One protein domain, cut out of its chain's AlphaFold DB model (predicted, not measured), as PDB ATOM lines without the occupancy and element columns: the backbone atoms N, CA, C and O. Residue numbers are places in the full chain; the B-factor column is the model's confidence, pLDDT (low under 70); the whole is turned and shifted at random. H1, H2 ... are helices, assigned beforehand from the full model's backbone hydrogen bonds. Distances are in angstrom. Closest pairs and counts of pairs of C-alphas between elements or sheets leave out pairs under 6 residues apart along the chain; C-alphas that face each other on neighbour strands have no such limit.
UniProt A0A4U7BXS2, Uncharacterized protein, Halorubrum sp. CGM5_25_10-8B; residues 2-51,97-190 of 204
ATOM      1  N   LYS A   2      72.706  38.848  15.030       62.72
ATOM      2  CA  LYS A   2      71.369  38.930  14.399       62.72
ATOM      3  C   LYS A   2      70.514  37.652  14.522       62.72
ATOM      4  O   LYS A   2      69.343  37.755  14.843       62.72
ATOM      5  N   ILE A   3      71.112  36.465  14.369       63.34
ATOM      6  CA  ILE A   3      70.393  35.172  14.446       63.34
ATOM      7  C   ILE A   3      69.829  34.913  15.848       63.34
ATOM      8  O   ILE A   3      68.683  34.515  15.987       63.34
ATOM      9  N   LYS A   4      70.610  35.200  16.898       63.66
ATOM     10  CA  LYS A   4      70.187  34.982  18.288       63.66
ATOM     11  C   LYS A   4      68.944  35.808  18.639       63.66
ATOM     12  O   LYS A   4      68.062  35.287  19.292       63.66
ATOM     13  N   LYS A   5      68.869  37.052  18.149       63.12
ATOM     14  CA  LYS A   5      67.734  37.961  18.365       63.12
ATOM     15  C   LYS A   5      66.474  37.505  17.612       63.12
ATOM     16  O   LYS A   5      65.396  37.536  18.180       63.12
ATOM     17  N   LEU A   6      66.646  37.008  16.384       58.62
ATOM     18  CA  LEU A   6      65.577  36.424  15.564       58.62
ATOM     19  C   LEU A   6      65.012  35.135  16.181       58.62
ATOM     20  O   LEU A   6      63.807  34.931  16.179       58.62
ATOM     21  N   ILE A   7      65.869  34.286  16.758       65.31
ATOM     22  CA  ILE A   7      65.430  33.067  17.455       65.31
ATOM     23  C   ILE A   7      64.593  33.409  18.690       65.31
ATOM     24  O   ILE A   7      63.608  32.735  18.934       65.31
ATOM     25  N   THR A   8      64.954  34.450  19.445       66.06
ATOM     26  CA  THR A   8      64.184  34.866  20.630       66.06
ATOM     27  C   THR A   8      62.839  35.501  20.262       66.06
ATOM     28  O   THR A   8      61.885  35.398  21.019       66.06
ATOM     29  N   GLU A   9      62.754  36.160  19.107       69.88
ATOM     30  CA  GLU A   9      61.530  36.821  18.632       69.88
ATOM     31  C   GLU A   9      60.516  35.832  18.028       69.88
ATOM     32  O   GLU A   9      59.316  36.053  18.142       69.88
ATOM     33  N   TYR A  10      60.992  34.714  17.462       74.50
ATOM     34  CA  TYR A  10      60.171  33.682  16.806       74.50
ATOM     35  C   TYR A  10      60.293  32.300  17.473       74.50
ATOM     36  O   TYR A  10      60.086  31.267  16.833       74.50
ATOM     37  N   GLU A  11      60.669  32.251  18.755       78.88
ATOM     38  CA  GLU A  11      61.021  31.007  19.460       78.88
ATOM     39  C   GLU A  11      59.895  29.965  19.385       78.88
ATOM     40  O   GLU A  11      60.134  28.791  19.094       78.88
ATOM     41  N   THR A  12      58.650  30.419  19.548       79.81
ATOM     42  CA  THR A  12      57.456  29.574  19.471       79.81
ATOM     43  C   THR A  12      57.218  29.041  18.056       79.81
ATOM     44  O   THR A  12      57.049  27.833  17.901       79.81
ATOM     45  N   GLN A  13      57.278  29.877  17.012       81.19
ATOM     46  CA  GLN A  13      57.086  29.407  15.629       81.19
ATOM     47  C   GLN A  13      58.190  28.447  15.191       81.19
ATOM     48  O   GLN A  13      57.918  27.421  14.570       81.19
ATOM     49  N   ILE A  14      59.444  28.749  15.538       83.88
ATOM     50  CA  ILE A  14      60.584  27.881  15.234       83.88
ATOM     51  C   ILE A  14      60.417  26.536  15.946       83.88
ATOM     52  O   ILE A  14      60.671  25.494  15.338       83.88
ATOM     53  N   SER A  15      59.960  26.536  17.201       85.50
ATOM     54  CA  SER A  15      59.671  25.310  17.949       85.50
ATOM     55  C   SER A  15      58.565  24.481  17.289       85.50
ATOM     56  O   SER A  15      58.748  23.276  17.078       85.50
ATOM     57  N   VAL A  16      57.459  25.108  16.875       85.25
ATOM     58  CA  VAL A  16      56.351  24.420  16.191       85.25
ATOM     59  C   VAL A  16      56.800  23.848  14.845       85.25
ATOM     60  O   VAL A  16      56.601  22.661  14.593       85.25
ATOM     61  N   LEU A  17      57.482  24.635  14.009       88.19
ATOM     62  CA  LEU A  17      57.999  24.170  12.717       88.19
ATOM     63  C   LEU A  17      59.006  23.027  12.879       88.19
ATOM     64  O   LEU A  17      58.938  22.036  12.151       88.19
ATOM     65  N   SER A  18      59.909  23.127  13.857       88.56
ATOM     66  CA  SER A  18      60.866  22.056  14.162       88.56
ATOM     67  C   SER A  18      60.144  20.784  14.597       88.56
ATOM     68  O   SER A  18      60.491  19.692  14.151       88.56
ATOM     69  N   THR A  19      59.101  20.923  15.417       90.56
ATOM     70  CA  THR A  19      58.267  19.803  15.863       90.56
ATOM     71  C   THR A  19      57.568  19.135  14.684       90.56
ATOM     72  O   THR A  19      57.637  17.914  14.564       90.56
ATOM     73  N   ILE A  20      56.972  19.913  13.774       90.62
ATOM     74  CA  ILE A  20      56.339  19.386  12.558       90.62
ATOM     75  C   ILE A  20      57.354  18.581  11.745       90.62
ATOM     76  O   ILE A  20      57.095  17.426  11.426       90.62
ATOM     77  N   VAL A  21      58.539  19.137  11.478       92.25
ATOM     78  CA  VAL A  21      59.583  18.447  10.702       92.25
ATOM     79  C   VAL A  21      60.020  17.141  11.371       92.25
ATOM     80  O   VAL A  21      60.158  16.123  10.692       92.25
ATOM     81  N   ILE A  22      60.214  17.143  12.692       93.81
ATOM     82  CA  ILE A  22      60.618  15.950  13.448       93.81
ATOM     83  C   ILE A  22      59.521  14.878  13.398       93.81
ATOM     84  O   ILE A  22      59.806  13.717  13.098       93.81
ATOM     85  N   VAL A  23      58.265  15.250  13.646       92.69
ATOM     86  CA  VAL A  23      57.131  14.316  13.603       92.69
ATOM     87  C   VAL A  23      56.950  13.756  12.193       92.69
ATOM     88  O   VAL A  23      56.841  12.541  12.030       92.69
ATOM     89  N   SER A  24      57.004  14.604  11.162       93.56
ATOM     90  CA  SER A  24      56.933  14.179   9.761       93.56
ATOM     91  C   SER A  24      58.091  13.256   9.377       93.56
ATOM     92  O   SER A  24      57.872  12.302   8.634       93.56
ATOM     93  N   TYR A  25      59.298  13.471   9.909       96.06
ATOM     94  CA  TYR A  25      60.439  12.569   9.720       96.06
ATOM     95  C   TYR A  25      60.144  11.165  10.251       96.06
ATOM     96  O   TYR A  25      60.270  10.181   9.517       96.06
ATOM     97  N   PHE A  26      59.711  11.054  11.508       96.38
ATOM     98  CA  PHE A  26      59.399   9.753  12.098       96.38
ATOM     99  C   PHE A  26      58.202   9.084  11.416       96.38
ATOM    100  O   PHE A  26      58.269   7.894  11.104       96.38
ATOM    101  N   ALA A  27      57.155   9.847  11.100       94.00
ATOM    102  CA  ALA A  27      55.988   9.350  10.381       94.00
ATOM    103  C   ALA A  27      56.357   8.842   8.980       94.00
ATOM    104  O   ALA A  27      56.000   7.723   8.622       94.00
ATOM    105  N   ALA A  28      57.143   9.595   8.205       94.88
ATOM    106  CA  ALA A  28      57.591   9.176   6.877       94.88
ATOM    107  C   ALA A  28      58.435   7.896   6.927       94.88
ATOM    108  O   ALA A  28      58.328   7.042   6.042       94.88
ATOM    109  N   ARG A  29      59.262   7.740   7.969       95.12
ATOM    110  CA  ARG A  29      60.063   6.530   8.180       95.12
ATOM    111  C   ARG A  29      59.192   5.329   8.531       95.12
ATOM    112  O   ARG A  29      59.407   4.247   7.992       95.12
ATOM    113  N   TRP A  30      58.202   5.521   9.397       95.50
ATOM    114  CA  TRP A  30      57.240   4.482   9.746       95.50
ATOM    115  C   TRP A  30      56.402   4.057   8.535       95.50
ATOM    116  O   TRP A  30      56.308   2.866   8.247       95.50
ATOM    117  N   ILE A  31      55.910   5.023   7.752       94.25
ATOM    118  CA  ILE A  31      55.168   4.761   6.513       94.25
ATOM    119  C   ILE A  31      56.014   3.969   5.523       94.25
ATOM    120  O   ILE A  31      55.527   3.004   4.948       94.25
ATOM    121  N   GLN A  32      57.286   4.328   5.340       94.75
ATOM    122  CA  GLN A  32      58.182   3.570   4.469       94.75
ATOM    123  C   GLN A  32      58.307   2.104   4.917       94.75
ATOM    124  O   GLN A  32      58.248   1.200   4.087       94.75
ATOM    125  N   ASN A  33      58.484   1.867   6.218       95.50
ATOM    126  CA  ASN A  33      58.711   0.525   6.759       95.50
ATOM    127  C   ASN A  33      57.449  -0.348   6.754       95.50
ATOM    128  O   ASN A  33      57.547  -1.569   6.664       95.50
ATOM    129  N   SER A  34      56.269   0.264   6.860       94.12
ATOM    130  CA  SER A  34      54.982  -0.430   6.988       94.12
ATOM    131  C   SER A  34      54.033  -0.132   5.826       94.12
ATOM    132  O   SER A  34      52.820  -0.255   5.976       94.12
ATOM    133  N   TYR A  35      54.578   0.244   4.666       91.25
ATOM    134  CA  TYR A  35      53.823   0.847   3.569       91.25
ATOM    135  C   TYR A  35      52.598   0.040   3.152       91.25
ATOM    136  O   TYR A  35      51.486   0.552   3.197       91.25
ATOM    137  N   PHE A  36      52.789  -1.231   2.790       88.38
ATOM    138  CA  PHE A  36      51.698  -2.067   2.292       88.38
ATOM    139  C   PHE A  36      50.621  -2.289   3.354       88.38
ATOM    140  O   PHE A  36      49.440  -2.192   3.051       88.38
ATOM    141  N   LEU A  37      51.012  -2.523   4.611       89.19
ATOM    142  CA  LEU A  37      50.057  -2.667   5.710       89.19
ATOM    143  C   LEU A  37      49.217  -1.395   5.880       89.19
ATOM    144  O   LEU A  37      47.996  -1.473   5.974       89.19
ATOM    145  N   LEU A  38      49.865  -0.230   5.891       90.62
ATOM    146  CA  LEU A  38      49.183   1.055   6.040       90.62
ATOM    147  C   LEU A  38      48.319   1.398   4.832       90.62
ATOM    148  O   LEU A  38      47.252   1.971   5.004       90.62
ATOM    149  N   GLU A  39      48.745   1.021   3.631       88.56
ATOM    150  CA  GLU A  39      47.942   1.132   2.417       88.56
ATOM    151  C   GLU A  39      46.649   0.319   2.538       88.56
ATOM    152  O   GLU A  39      45.569   0.879   2.366       88.56
ATOM    153  N   TYR A  40      46.732  -0.959   2.918       83.69
ATOM    154  CA  TYR A  40      45.540  -1.787   3.121       83.69
ATOM    155  C   TYR A  40      44.611  -1.216   4.197       83.69
ATOM    156  O   TYR A  40      43.406  -1.106   3.971       83.69
ATOM    157  N   LEU A  41      45.160  -0.814   5.347       87.31
ATOM    158  CA  LEU A  41      44.372  -0.224   6.432       87.31
ATOM    159  C   LEU A  41      43.715   1.097   6.016       87.31
ATOM    160  O   LEU A  41      42.561   1.335   6.364       87.31
ATOM    161  N   ALA A  42      44.415   1.936   5.251       88.81
ATOM    162  CA  ALA A  42      43.877   3.200   4.769       88.81
ATOM    163  C   ALA A  42      42.720   2.988   3.785       88.81
ATOM    164  O   ALA A  42      41.699   3.660   3.903       88.81
ATOM    165  N   VAL A  43      42.835   2.028   2.859       84.00
ATOM    166  CA  VAL A  43      41.739   1.690   1.935       84.00
ATOM    167  C   VAL A  43      40.509   1.197   2.704       84.00
ATOM    168  O   VAL A  43      39.405   1.679   2.453       84.00
ATOM    169  N   ILE A  44      40.698   0.295   3.676       83.00
ATOM    170  CA  ILE A  44      39.606  -0.199   4.531       83.00
ATOM    171  C   ILE A  44      38.947   0.961   5.285       83.00
ATOM    172  O   ILE A  44      37.723   1.038   5.337       83.00
ATOM    173  N   LEU A  45      39.741   1.881   5.840       85.06
ATOM    174  CA  LEU A  45      39.227   3.018   6.601       85.06
ATOM    175  C   LEU A  45      38.441   4.002   5.725       85.06
ATOM    176  O   LEU A  45      37.375   4.451   6.134       85.06
ATOM    177  N   ILE A  46      38.927   4.310   4.517       83.44
ATOM    178  CA  ILE A  46      38.194   5.145   3.552       83.44
ATOM    179  C   ILE A  46      36.829   4.521   3.261       83.44
ATOM    180  O   ILE A  46      35.816   5.215   3.308       83.44
ATOM    181  N   PHE A  47      36.792   3.212   3.000       77.12
ATOM    182  CA  PHE A  47      35.537   2.518   2.744       77.12
ATOM    183  C   PHE A  47      34.621   2.509   3.970       77.12
ATOM    184  O   PHE A  47      33.430   2.758   3.825       77.12
ATOM    185  N   GLY A  48      35.170   2.288   5.166       76.00
ATOM    186  CA  GLY A  48      34.423   2.351   6.423       76.00
ATOM    187  C   GLY A  48      33.733   3.701   6.620       76.00
ATOM    188  O   GLY A  48      32.535   3.729   6.871       76.00
ATOM    189  N   ILE A  49      34.452   4.808   6.402       79.00
ATOM    190  CA  ILE A  49      33.890   6.165   6.504       79.00
ATOM    191  C   ILE A  49      32.803   6.396   5.444       79.00
ATOM    192  O   ILE A  49      31.760   6.968   5.749       79.00
ATOM    193  N   ILE A  50      33.018   5.953   4.200       73.31
ATOM    194  CA  ILE A  50      32.015   6.086   3.127       73.31
ATOM    195  C   ILE A  50      30.760   5.271   3.450       73.31
ATOM    196  O   ILE A  50      29.650   5.766   3.272       73.31
ATOM    197  N   TYR A  51      30.932   4.036   3.921       74.88
ATOM    198  CA  TYR A  51      29.836   3.156   4.307       74.88
ATOM    199  C   TYR A  51      29.038   3.741   5.472       74.88
ATOM    200  O   TYR A  51      27.817   3.789   5.402       74.88
ATOM    201  N   ARG A  97      40.820  -0.039  -5.635       79.38
ATOM    202  CA  ARG A  97      42.254   0.255  -5.693       79.38
ATOM    203  C   ARG A  97      42.765   0.109  -7.123       79.38
ATOM    204  O   ARG A  97      43.363   1.049  -7.627       79.38
ATOM    205  N   ALA A  98      42.513  -1.024  -7.775       80.56
ATOM    206  CA  ALA A  98      42.983  -1.269  -9.136       80.56
ATOM    207  C   ALA A  98      42.424  -0.243 -10.139       80.56
ATOM    208  O   ALA A  98      43.151   0.217 -11.017       80.56
ATOM    209  N   LEU A  99      41.163   0.164  -9.984       82.44
ATOM    210  CA  LEU A  99      40.535   1.199 -10.806       82.44
ATOM    211  C   LEU A  99      41.194   2.567 -10.597       82.44
ATOM    212  O   LEU A  99      41.538   3.249 -11.564       82.44
ATOM    213  N   VAL A 100      41.402   2.962  -9.341       80.00
ATOM    214  CA  VAL A 100      42.028   4.241  -8.993       80.00
ATOM    215  C   VAL A 100      43.494   4.254  -9.415       80.00
ATOM    216  O   VAL A 100      43.942   5.231 -10.010       80.00
ATOM    217  N   GLU A 101      44.234   3.172  -9.184       84.12
ATOM    218  CA  GLU A 101      45.617   3.031  -9.642       84.12
ATOM    219  C   GLU A 101      45.716   2.975 -11.170       84.12
ATOM    220  O   GLU A 101      46.689   3.472 -11.731       84.12
ATOM    221  N   GLY A 102      44.703   2.449 -11.862       83.25
ATOM    222  CA  GLY A 102      44.624   2.477 -13.320       83.25
ATOM    223  C   GLY A 102      44.425   3.886 -13.885       83.25
ATOM    224  O   GLY A 102      45.058   4.247 -14.873       83.25
ATOM    225  N   ALA A 103      43.576   4.698 -13.248       83.12
ATOM    226  CA  ALA A 103      43.284   6.060 -13.701       83.12
ATOM    227  C   ALA A 103      44.349   7.073 -13.265       83.12
ATOM    228  O   ALA A 103      44.756   7.944 -14.034       83.12
ATOM    229  N   PHE A 104      44.792   6.972 -12.015       79.75
ATOM    230  CA  PHE A 104      45.681   7.947 -11.414       79.75
ATOM    231  C   PHE A 104      47.107   7.440 -11.307       79.75
ATOM    232  O   PHE A 104      47.977   8.286 -11.234       79.75
ATOM    233  N   GLY A 105      47.415   6.147 -11.326       83.31
ATOM    234  CA  GLY A 105      48.741   5.614 -10.983       83.31
ATOM    235  C   GLY A 105      48.846   5.221  -9.501       83.31
ATOM    236  O   GLY A 105      47.871   5.356  -8.764       83.31
ATOM    237  N   PRO A 106      50.019   4.755  -9.033       83.88
ATOM    238  CA  PRO A 106      50.157   4.120  -7.722       83.88
ATOM    239  C   PRO A 106      49.715   5.047  -6.585       83.88
ATOM    240  O   PRO A 106      50.097   6.224  -6.543       83.88
ATOM    241  N   LEU A 107      48.918   4.501  -5.666       82.75
ATOM    242  CA  LEU A 107      48.385   5.235  -4.524       82.75
ATOM    243  C   LEU A 107      49.468   5.446  -3.470       82.75
ATOM    244  O   LEU A 107      50.175   4.512  -3.107       82.75
ATOM    245  N   SER A 108      49.587   6.673  -2.953       91.38
ATOM    246  CA  SER A 108      50.457   6.980  -1.812       91.38
ATOM    247  C   SER A 108      49.700   6.853  -0.493       91.38
ATOM    248  O   SER A 108      48.611   7.408  -0.352       91.38
ATOM    249  N   VAL A 109      50.298   6.206   0.515       91.25
ATOM    250  CA  VAL A 109      49.740   6.165   1.884       91.25
ATOM    251  C   VAL A 109      49.468   7.571   2.416       91.25
ATOM    252  O   VAL A 109      48.403   7.816   2.969       91.25
ATOM    253  N   VAL A 110      50.375   8.527   2.192       91.50
ATOM    254  CA  VAL A 110      50.187   9.913   2.654       91.50
ATOM    255  C   VAL A 110      49.011  10.587   1.941       91.50
ATOM    256  O   VAL A 110      48.246  11.315   2.568       91.50
ATOM    257  N   GLN A 111      48.821  10.305   0.651       90.94
ATOM    258  CA  GLN A 111      47.662  10.775  -0.110       90.94
ATOM    259  C   GLN A 111      46.355  10.196   0.442       90.94
ATOM    260  O   GLN A 111      45.400  10.943   0.640       90.94
ATOM    261  N   MET A 112      46.316   8.892   0.733       91.31
ATOM    262  CA  MET A 112      45.141   8.245   1.327       91.31
ATOM    263  C   MET A 112      44.836   8.789   2.726       91.31
ATOM    264  O   MET A 112      43.683   9.084   3.019       91.31
ATOM    265  N   LEU A 113      45.855   9.010   3.563       90.81
ATOM    266  CA  LEU A 113      45.692   9.665   4.864       90.81
ATOM    267  C   LEU A 113      45.127  11.083   4.719       90.81
ATOM    268  O   LEU A 113      44.254  11.469   5.491       90.81
ATOM    269  N   GLY A 114      45.561  11.839   3.707       90.06
ATOM    270  CA  GLY A 114      44.988  13.149   3.392       90.06
ATOM    271  C   GLY A 114      43.490  13.079   3.075       90.06
ATOM    272  O   GLY A 114      42.712  13.867   3.609       90.06
ATOM    273  N   VAL A 115      43.073  12.094   2.272       89.06
ATOM    274  CA  VAL A 115      41.652  11.837   1.981       89.06
ATOM    275  C   VAL A 115      40.891  11.457   3.253       89.06
ATOM    276  O   VAL A 115      39.829  12.015   3.506       89.06
ATOM    277  N   ILE A 116      41.444  10.572   4.086       89.69
ATOM    278  CA  ILE A 116      40.844  10.164   5.367       89.69
ATOM    279  C   ILE A 116      40.635  11.367   6.290       89.69
ATOM    280  O   ILE A 116      39.574  11.500   6.893       89.69
ATOM    281  N   VAL A 117      41.615  12.267   6.398       90.31
ATOM    282  CA  VAL A 117      41.502  13.475   7.232       90.31
ATOM    283  C   VAL A 117      40.367  14.375   6.738       90.31
ATOM    284  O   VAL A 117      39.562  14.839   7.541       90.31
ATOM    285  N   VAL A 118      40.254  14.575   5.423       89.50
ATOM    286  CA  VAL A 118      39.177  15.383   4.828       89.50
ATOM    287  C   VAL A 118      37.818  14.729   5.062       89.50
ATOM    288  O   VAL A 118      36.921  15.372   5.599       89.50
ATOM    289  N   LEU A 119      37.674  13.449   4.707       84.75
ATOM    290  CA  LEU A 119      36.416  12.714   4.841       84.75
ATOM    291  C   LEU A 119      35.975  12.599   6.300       84.75
ATOM    292  O   LEU A 119      34.808  12.828   6.590       84.75
ATOM    293  N   SER A 120      36.893  12.308   7.225       83.75
ATOM    294  CA  SER A 120      36.565  12.232   8.653       83.75
ATOM    295  C   SER A 120      36.128  13.588   9.205       83.75
ATOM    296  O   SER A 120      35.164  13.647   9.962       83.75
ATOM    297  N   ARG A 121      36.765  14.694   8.793       85.06
ATOM    298  CA  ARG A 121      36.343  16.033   9.221       85.06
ATOM    299  C   ARG A 121      34.993  16.430   8.619       85.06
ATOM    300  O   ARG A 121      34.180  16.996   9.339       85.06
ATOM    301  N   ILE A 122      34.733  16.115   7.346       82.50
ATOM    302  CA  ILE A 122      33.407  16.278   6.718       82.50
ATOM    303  C   ILE A 122      32.356  15.478   7.493       82.50
ATOM    304  O   ILE A 122      31.336  16.039   7.877       82.50
ATOM    305  N   TYR A 123      32.632  14.199   7.758       78.12
ATOM    306  CA  TYR A 123      31.726  13.303   8.469       78.12
ATOM    307  C   TYR A 123      31.403  13.825   9.870       78.12
ATOM    308  O   TYR A 123      30.236  13.996  10.189       78.12
ATOM    309  N   VAL A 124      32.414  14.162  10.679       80.81
ATOM    310  CA  VAL A 124      32.207  14.704  12.033       80.81
ATOM    311  C   VAL A 124      31.386  15.991  11.992       80.81
ATOM    312  O   VAL A 124      30.453  16.146  12.776       80.81
ATOM    313  N   ASN A 125      31.700  16.903  11.073       78.56
ATOM    314  CA  ASN A 125      31.006  18.181  10.980       78.56
ATOM    315  C   ASN A 125      29.543  18.022  10.536       78.56
ATOM    316  O   ASN A 125      28.674  18.689  11.091       78.56
ATOM    317  N   ALA A 126      29.271  17.134   9.577       70.69
ATOM    318  CA  ALA A 126      27.916  16.834   9.121       70.69
ATOM    319  C   ALA A 126      27.119  16.043  10.171       70.69
ATOM    320  O   ALA A 126      25.953  16.339  10.398       70.69
ATOM    321  N   TYR A 127      27.747  15.079  10.852       72.12
ATOM    322  CA  TYR A 127      27.101  14.240  11.863       72.12
ATOM    323  C   TYR A 127      26.715  15.034  13.112       72.12
ATOM    324  O   TYR A 127      25.582  14.955  13.568       72.12
ATOM    325  N   VAL A 128      27.631  15.850  13.647       71.25
ATOM    326  CA  VAL A 128      27.363  16.679  14.839       71.25
ATOM    327  C   VAL A 128      26.246  17.698  14.591       71.25
ATOM    328  O   VAL A 128      25.638  18.179  15.542       71.25
ATOM    329  N   ARG A 129      25.997  18.060  13.329       66.38
ATOM    330  CA  ARG A 129      25.091  19.153  12.962       66.38
ATOM    331  C   ARG A 129      23.839  18.708  12.223       66.38
ATOM    332  O   ARG A 129      23.020  19.561  11.927       66.38
ATOM    333  N   GLU A 130      23.722  17.422  11.905       64.06
ATOM    334  CA  GLU A 130      22.606  16.829  11.155       64.06
ATOM    335  C   GLU A 130      22.328  17.490   9.781       64.06
ATOM    336  O   GLU A 130      21.308  17.226   9.150       64.06
ATOM    337  N   GLU A 131      23.256  18.310   9.264       65.44
ATOM    338  CA  GLU A 131      23.085  19.099   8.039       65.44
ATOM    339  C   GLU A 131      24.384  19.196   7.218       65.44
ATOM    340  O   GLU A 131      25.479  19.417   7.745       65.44
ATOM    341  N   ILE A 132      24.263  19.106   5.886       67.25
ATOM    342  CA  ILE A 132      25.398  19.162   4.939       67.25
ATOM    343  C   ILE A 132      26.099  20.533   4.959       67.25
ATOM    344  O   ILE A 132      27.310  20.616   4.751       67.25
ATOM    345  N   VAL A 133      25.374  21.616   5.253       67.56
ATOM    346  CA  VAL A 133      25.945  22.972   5.384       67.56
ATOM    347  C   VAL A 133      26.941  23.087   6.544       67.56
ATOM    348  O   VAL A 133      27.833  23.932   6.504       67.56
ATOM    349  N   GLY A 134      26.886  22.170   7.517       65.06
ATOM    350  CA  GLY A 134      27.830  22.088   8.630       65.06
ATOM    351  C   GLY A 134      29.284  21.810   8.233       65.06
ATOM    352  O   GLY A 134      30.179  21.995   9.056       65.06
ATOM    353  N   VAL A 135      29.544  21.407   6.982       75.38
ATOM    354  CA  VAL A 135      30.889  21.130   6.447       75.38
ATOM    355  C   VAL A 135      31.808  22.357   6.516       75.38
ATOM    356  O   VAL A 135      33.001  22.207   6.782       75.38
ATOM    357  N   PHE A 136      31.272  23.570   6.353       79.25
ATOM    358  CA  PHE A 136      32.034  24.818   6.464       79.25
ATOM    359  C   PHE A 136      31.613  25.597   7.702       79.25
ATOM    360  O   PHE A 136      30.695  26.412   7.680       79.25
ATOM    361  N   ASP A 137      32.323  25.334   8.791       72.81
ATOM    362  CA  ASP A 137      31.997  25.827  10.120       72.81
ATOM    363  C   ASP A 137      32.769  27.097  10.514       72.81
ATOM    364  O   ASP A 137      32.760  27.454  11.686       72.81
ATOM    365  N   GLY A 138      33.490  27.750   9.602       75.69
ATOM    366  CA  GLY A 138      34.297  28.934   9.925       75.69
ATOM    367  C   GLY A 138      35.496  28.675  10.857       75.69
ATOM    368  O   GLY A 138      36.200  29.618  11.229       75.69
ATOM    369  N   GLU A 139      35.781  27.427  11.257       82.12
ATOM    370  CA  GLU A 139      36.872  27.140  12.192       82.12
ATOM    371  C   GLU A 139      38.206  26.920  11.473       82.12
ATOM    372  O   GLU A 139      38.300  26.053  10.600       82.12
ATOM    373  N   PRO A 140      39.298  27.597  11.887       80.88
ATOM    374  CA  PRO A 140      40.623  27.392  11.300       80.88
ATOM    375  C   PRO A 140      41.072  25.928  11.295       80.88
ATOM    376  O   PRO A 140      41.764  25.501  10.375       80.88
ATOM    377  N   SER A 141      40.656  25.141  12.290       81.56
ATOM    378  CA  SER A 141      40.922  23.703  12.394       81.56
ATOM    379  C   SER A 141      40.328  22.911  11.222       81.56
ATOM    380  O   SER A 141      41.021  22.064  10.655       81.56
ATOM    381  N   THR A 142      39.098  23.221  10.807       85.62
ATOM    382  CA  THR A 142      38.415  22.599   9.663       85.62
ATOM    383  C   THR A 142      39.139  22.910   8.360       85.62
ATOM    384  O   THR A 142      39.505  21.996   7.622       85.62
ATOM    385  N   PHE A 143      39.441  24.185   8.104       84.69
ATOM    386  CA  PHE A 143      40.155  24.585   6.888       84.69
ATOM    387  C   PHE A 143      41.596  24.080   6.862       84.69
ATOM    388  O   PHE A 143      42.092  23.710   5.798       84.69
ATOM    389  N   THR A 144      42.252  23.985   8.021       86.50
ATOM    390  CA  THR A 144      43.566  23.344   8.140       86.50
ATOM    391  C   THR A 144      43.478  21.876   7.741       86.50
ATOM    392  O   THR A 144      44.237  21.446   6.883       86.50
ATOM    393  N   ALA A 145      42.517  21.117   8.276       87.50
ATOM    394  CA  ALA A 145      42.337  19.710   7.919       87.50
ATOM    395  C   ALA A 145      42.040  19.526   6.419       87.50
ATOM    396  O   ALA A 145      42.658  18.682   5.764       87.50
ATOM    397  N   TYR A 146      41.146  20.347   5.856       89.81
ATOM    398  CA  TYR A 146      40.792  20.283   4.437       89.81
ATOM    399  C   TYR A 146      41.968  20.620   3.531       89.81
ATOM    400  O   TYR A 146      42.311  19.841   2.641       89.81
ATOM    401  N   SER A 147      42.627  21.749   3.777       90.62
ATOM    402  CA  SER A 147      43.787  22.162   2.990       90.62
ATOM    403  C   SER A 147      44.958  21.195   3.151       90.62
ATOM    404  O   SER A 147      45.581  20.858   2.148       90.62
ATOM    405  N   SER A 148      45.219  20.664   4.350       91.56
ATOM    406  CA  SER A 148      46.232  19.625   4.561       91.56
ATOM    407  C   SER A 148      45.957  18.386   3.719       91.56
ATOM    408  O   SER A 148      46.857  17.915   3.025       91.56
ATOM    409  N   GLY A 149      44.725  17.873   3.718       91.94
ATOM    410  CA  GLY A 149      44.382  16.701   2.916       91.94
ATOM    411  C   GLY A 149      44.445  16.961   1.409       91.94
ATOM    412  O   GLY A 149      45.019  16.157   0.674       91.94
ATOM    413  N   ILE A 150      43.938  18.110   0.952       92.19
ATOM    414  CA  ILE A 150      43.971  18.518  -0.461       92.19
ATOM    415  C   ILE A 150      45.417  18.705  -0.943       92.19
ATOM    416  O   ILE A 150      45.793  18.176  -1.991       92.19
ATOM    417  N   ILE A 151      46.253  19.409  -0.172       94.12
ATOM    418  CA  ILE A 151      47.672  19.600  -0.493       94.12
ATOM    419  C   ILE A 151      48.379  18.250  -0.509       94.12
ATOM    420  O   ILE A 151      49.086  17.969  -1.471       94.12
ATOM    421  N   ALA A 152      48.172  17.391   0.495       93.44
ATOM    422  CA  ALA A 152      48.774  16.059   0.523       93.44
ATOM    423  C   ALA A 152      48.410  15.245  -0.727       93.44
ATOM    424  O   ALA A 152      49.272  14.580  -1.304       93.44
ATOM    425  N   PHE A 153      47.157  15.341  -1.180       92.00
ATOM    426  CA  PHE A 153      46.683  14.656  -2.373       92.00
ATOM    427  C   PHE A 153      47.388  15.149  -3.640       92.00
ATOM    428  O   PHE A 153      48.066  14.370  -4.314       92.00
ATOM    429  N   PHE A 154      47.288  16.444  -3.948       92.25
ATOM    430  CA  PHE A 154      47.861  16.996  -5.178       92.25
ATOM    431  C   PHE A 154      49.389  16.980  -5.179       92.25
ATOM    432  O   PHE A 154      49.999  16.647  -6.195       92.25
ATOM    433  N   LEU A 155      50.019  17.276  -4.042       93.88
ATOM    434  CA  LEU A 155      51.472  17.257  -3.926       93.88
ATOM    435  C   LEU A 155      52.024  15.840  -4.092       93.88
ATOM    436  O   LEU A 155      53.035  15.662  -4.765       93.88
ATOM    437  N   SER A 156      51.349  14.823  -3.548       93.44
ATOM    438  CA  SER A 156      51.718  13.425  -3.788       93.44
ATOM    439  C   SER A 156      51.581  13.045  -5.268       93.44
ATOM    440  O   SER A 156      52.485  12.427  -5.834       93.44
ATOM    441  N   LEU A 157      50.494  13.458  -5.931       90.75
ATOM    442  CA  LEU A 157      50.307  13.209  -7.365       90.75
ATOM    443  C   LEU A 157      51.404  13.849  -8.228       90.75
ATOM    444  O   LEU A 157      51.786  13.270  -9.246       90.75
ATOM    445  N   GLN A 158      51.906  15.018  -7.830       91.81
ATOM    446  CA  GLN A 158      52.998  15.702  -8.522       91.81
ATOM    447  C   GLN A 158      54.364  15.088  -8.192       91.81
ATOM    448  O   GLN A 158      55.151  14.820  -9.091       91.81
ATOM    449  N   LEU A 159      54.661  14.821  -6.918       92.62
ATOM    450  CA  LEU A 159      55.986  14.355  -6.494       92.62
ATOM    451  C   LEU A 159      56.323  12.941  -6.953       92.62
ATOM    452  O   LEU A 159      57.503  12.617  -7.104       92.62
ATOM    453  N   ARG A 160      55.315  12.111  -7.222       90.25
ATOM    454  CA  ARG A 160      55.543  10.724  -7.645       90.25
ATOM    455  C   ARG A 160      56.251  10.581  -8.995       90.25
ATOM    456  O   ARG A 160      56.756   9.506  -9.298       90.25
ATOM    457  N   THR A 161      56.301  11.640  -9.813       88.62
ATOM    458  CA  THR A 161      57.106  11.649 -11.047       88.62
ATOM    459  C   THR A 161      58.605  11.756 -10.759       88.62
ATOM    460  O   THR A 161      59.414  11.447 -11.627       88.62
ATOM    461  N   TYR A 162      58.981  12.190  -9.551       92.12
ATOM    462  CA  TYR A 162      60.366  12.398  -9.124       92.12
ATOM    463  C   TYR A 162      60.834  11.361  -8.098       92.12
ATOM    464  O   TYR A 162      61.999  10.963  -8.109       92.12
ATOM    465  N   TYR A 163      59.942  10.919  -7.209       91.88
ATOM    466  CA  TYR A 163      60.243   9.955  -6.153       91.88
ATOM    467  C   TYR A 163      59.195   8.836  -6.117       91.88
ATOM    468  O   TYR A 163      58.010   9.119  -6.245       91.88
ATOM    469  N   PRO A 164      59.571   7.567  -5.877       91.94
ATOM    470  CA  PRO A 164      58.587   6.506  -5.676       91.94
ATOM    471  C   PRO A 164      57.669   6.819  -4.488       91.94
ATOM    472  O   PRO A 164      58.156   7.268  -3.445       91.94
ATOM    473  N   VAL A 165      56.375   6.506  -4.603       91.25
ATOM    474  CA  VAL A 165      55.375   6.753  -3.540       91.25
ATOM    475  C   VAL A 165      55.685   6.023  -2.228       91.25
ATOM    476  O   VAL A 165      55.295   6.476  -1.157       91.25
ATOM    477  N   THR A 166      56.450   4.932  -2.298       92.94
ATOM    478  CA  THR A 166      56.926   4.149  -1.147       92.94
ATOM    479  C   THR A 166      58.168   4.739  -0.479       92.94
ATOM    480  O   THR A 166      58.580   4.294   0.592       92.94
ATOM    481  N   SER A 167      58.809   5.729  -1.102       95.19
ATOM    482  CA  SER A 167      60.085   6.254  -0.636       95.19
ATOM    483  C   SER A 167      59.920   7.207   0.545       95.19
ATOM    484  O   SER A 167      58.993   8.011   0.620       95.19
ATOM    485  N   PHE A 168      60.904   7.180   1.443       95.31
ATOM    486  CA  PHE A 168      60.993   8.120   2.558       95.31
ATOM    487  C   PHE A 168      60.897   9.586   2.118       95.31
ATOM    488  O   PHE A 168      60.193  10.370   2.745       95.31
ATOM    489  N   ARG A 169      61.599   9.955   1.038       95.00
ATOM    490  CA  ARG A 169      61.665  11.343   0.556       95.00
ATOM    491  C   ARG A 169      60.308  11.835   0.070       95.00
ATOM    492  O   ARG A 169      59.925  12.941   0.432       95.00
ATOM    493  N   HIS A 170      59.582  11.004  -0.683       95.44
ATOM    494  CA  HIS A 170      58.209  11.302  -1.092       95.44
ATOM    495  C   HIS A 170      57.338  11.576   0.132       95.44
ATOM    496  O   HIS A 170      56.783  12.663   0.271       95.44
ATOM    497  N   ASN A 171      57.301  10.625   1.069       94.75
ATOM    498  CA  ASN A 171      56.444  10.715   2.248       94.75
ATOM    499  C   ASN A 171      56.793  11.913   3.140       94.75
ATOM    500  O   ASN A 171      55.894  12.607   3.607       94.75
ATOM    501  N   LEU A 172      58.085  12.187   3.341       96.25
ATOM    502  CA  LEU A 172      58.553  13.304   4.158       96.25
ATOM    503  C   LEU A 172      58.137  14.650   3.569       96.25
ATOM    504  O   LEU A 172      57.594  15.483   4.287       96.25
ATOM    505  N   VAL A 173      58.398  14.872   2.278       94.75
ATOM    506  CA  VAL A 173      58.093  16.157   1.639       94.75
ATOM    507  C   VAL A 173      56.588  16.389   1.627       94.75
ATOM    508  O   VAL A 173      56.151  17.476   2.003       94.75
ATOM    509  N   VAL A 174      55.798  15.371   1.263       95.25
ATOM    510  CA  VAL A 174      54.337  15.498   1.241       95.25
ATOM    511  C   VAL A 174      53.805  15.833   2.636       95.25
ATOM    512  O   VAL A 174      53.064  16.802   2.754       95.25
ATOM    513  N   LEU A 175      54.219  15.103   3.682       94.06
ATOM    514  CA  LEU A 175      53.781  15.349   5.063       94.06
ATOM    515  C   LEU A 175      54.208  16.724   5.586       94.06
ATOM    516  O   LEU A 175      53.396  17.441   6.162       94.06
ATOM    517  N   CYS A 176      55.473  17.102   5.400       93.69
ATOM    518  CA  CYS A 176      55.967  18.386   5.888       93.69
ATOM    519  C   CYS A 176      55.203  19.540   5.236       93.69
ATOM    520  O   CYS A 176      54.714  20.427   5.927       93.69
ATOM    521  N   VAL A 177      55.082  19.536   3.908       93.88
ATOM    522  CA  VAL A 177      54.464  20.648   3.177       93.88
ATOM    523  C   VAL A 177      52.958  20.710   3.431       93.88
ATOM    524  O   VAL A 177      52.428  21.804   3.620       93.88
ATOM    525  N   SER A 178      52.274  19.562   3.495       94.75
ATOM    526  CA  SER A 178      50.832  19.514   3.755       94.75
ATOM    527  C   SER A 178      50.447  19.936   5.172       94.75
ATOM    528  O   SER A 178      49.298  20.300   5.394       94.75
ATOM    529  N   ILE A 179      51.378  19.929   6.127       91.25
ATOM    530  CA  ILE A 179      51.133  20.399   7.496       91.25
ATOM    531  C   ILE A 179      51.608  21.848   7.662       91.25
ATOM    532  O   ILE A 179      50.868  22.685   8.174       91.25
ATOM    533  N   VAL A 180      52.820  22.168   7.195       91.31
ATOM    534  CA  VAL A 180      53.424  23.497   7.372       91.31
ATOM    535  C   VAL A 180      52.636  24.578   6.636       91.31
ATOM    536  O   VAL A 180      52.380  25.624   7.222       91.31
ATOM    537  N   LEU A 181      52.237  24.357   5.377       89.38
ATOM    538  CA  LEU A 181      51.537  25.396   4.613       89.38
ATOM    539  C   LEU A 181      50.190  25.772   5.253       89.38
ATOM    540  O   LEU A 181      49.997  26.956   5.533       89.38
ATOM    541  N   PRO A 182      49.286  24.823   5.563       89.00
ATOM    542  CA  PRO A 182      48.055  25.131   6.285       89.00
ATOM    543  C   PRO A 182      48.285  25.769   7.648       89.00
ATOM    544  O   PRO A 182      47.577  26.709   7.994       89.00
ATOM    545  N   TYR A 183      49.292  25.317   8.401       85.94
ATOM    546  CA  TYR A 183      49.637  25.934   9.680       85.94
ATOM    547  C   TYR A 183      49.976  27.423   9.516       85.94
ATOM    548  O   TYR A 183      49.384  28.275  10.176       85.94
ATOM    549  N   LEU A 184      50.877  27.752   8.587       85.75
ATOM    550  CA  LEU A 184      51.272  29.139   8.335       85.75
ATOM    551  C   LEU A 184      50.082  29.987   7.863       85.75
ATOM    552  O   LEU A 184      49.892  31.106   8.332       85.75
ATOM    553  N   VAL A 185      49.249  29.454   6.970       84.50
ATOM    554  CA  VAL A 185      48.089  30.187   6.452       84.50
ATOM    555  C   VAL A 185      47.043  30.401   7.548       84.50
ATOM    556  O   VAL A 185      46.667  31.534   7.830       84.50
ATOM    557  N   PHE A 186      46.574  29.352   8.215       82.00
ATOM    558  CA  PHE A 186      45.393  29.461   9.075       82.00
ATOM    559  C   PHE A 186      45.695  29.847  10.525       82.00
ATOM    560  O   PHE A 186      44.829  30.442  11.166       82.00
ATOM    561  N   TYR A 187      46.898  29.564  11.035       73.88
ATOM    562  CA  TYR A 187      47.263  29.872  12.422       73.88
ATOM    563  C   TYR A 187      48.180  31.087  12.555       73.88
ATOM    564  O   TYR A 187      47.956  31.894  13.452       73.88
ATOM    565  N   GLU A 188      49.156  31.271  11.662       74.62
ATOM    566  CA  GLU A 188      50.082  32.413  11.774       74.62
ATOM    567  C   GLU A 188      49.521  33.695  11.153       74.62
ATOM    568  O   GLU A 188      49.662  34.770  11.730       74.62
ATOM    569  N   THR A 189      48.849  33.616   9.996       71.44
ATOM    570  CA  THR A 189      48.353  34.834   9.320       71.44
ATOM    571  C   THR A 189      46.975  35.315   9.791       71.44
ATOM    572  O   THR A 189      46.492  36.341   9.322       71.44
ATOM    573  N   GLY A 190      46.345  34.624  10.753       62.88
ATOM    574  CA  GLY A 190      45.116  35.103  11.402       62.88
ATOM    575  C   GLY A 190      43.892  35.180  10.480       62.88
ATOM    576  O   GLY A 190      42.985  35.971  10.730       62.88
TER     577      GLY A 190
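What this domain is: This is residues 2 to 51 and 97 to 190 of the 204 residues of an uncharacterized protein of Halorubrum sp. CGM5_25_10-8B (UniProt A0A4U7BXS2). What shape do these atoms make? They make a flat fan of five long helices: H2 and H3 meet near their ends as a wide V, and H8, H7 and H5 spread over it, H8 packing on H2, H5 on H3, and H7 between H8 and H5. The three short helices lie at the rim, H1 at the far end of H2, H6 at the far end of H5, and H4 near H3. How much is printed? The printed part has 144 residues with eight named helices, H1 to H8 in chain order, and no named strand, which is the class all helix. It is compact, with a radius of gyration of the C-alphas of 16.8 A and spans of 55 by 40 by 22 A.

How they stand to each other: What touches the longest helix? H2, residues 11 to 33, touches H8, residues 168 to 188, opposite ways at a shallow tilt of 30 degrees, the closest C-alphas being those of Ala 28 and Asn 171, 5.0 A apart. H2 is close to but not clearly touching H3, residues 35 to 51, about perpendicular at 77 degrees, with the closest C-alphas, Ile 31 and Leu 38, 7.1 A apart. It stands likewise to H1, residues 2 to 9, at 89 degrees, the closest C-alphas being Ile 7 and Ile 14 at 7.4 A. What makes the bundle? H5, residues 109 to 129, H7, residues 140 to 159, and H8 form an up and down bundle, each running against the one before it. H7 and H8 are a helical hairpin at a shallow tilt of 32 degrees, closest at the C-alphas of Ser 148 and Ser 178, 4.7 A; H5 and H7 touch at 26 degrees, shallow, closest at those of Gly 114 and Gly 149, 3.6 A. H5 and H8 only just touch, with 3 pairs of C-alphas within 8 A, closest at those of Val 110 and Asn 171, 6.3 A. What else meets H5, the hub? H3 touches it, the same way at a shallow tilt of 24 degrees, closest at the C-alphas of Glu 39 and Val 109, 5.4 A. H6, residues 132 to 135, touches residues 121 to 126 of H5 alone, closest at the C-alphas of Ala 126 and Gly 134, 5.3 A. H4, residues 97 to 104, touches no helix. Are the helix backbones complete? Every O i to N i+4 pair is within hydrogen-bond range in H1, H2, H3, H4 and H7, and 16 of 17 are in H5 and in H8; H6 is too short for such a pair.

Where its parts are: Where do the ends lie? H1 begins at C-alpha 2, (71.369, 38.930, 14.399), and H8 ends at C-alpha 188, (50.082, 32.413, 11.774). How long are the helices? From first to last C-alpha H2 measures 33.1 A, H5 30.0 A, H8 28.2 A, H7 26.9 A and H3 24.1 A.

The domain as a whole: How far does it reach, and where is it cut? The two C-alphas farthest apart, of Lys 2 and Tyr 51, are 55.7 A apart. Residues 52 to 96 are not printed, and C-alphas 51 and 97 are 16.2 A apart across this cut. Are any links long? Of the links printed whole, none is long; H7 to H8 is short and the others are tight. Where is confidence low? Residues 2 to 9, 129 to 134 and 190 have pLDDT under 70, and the mean of the printed part is 84.8.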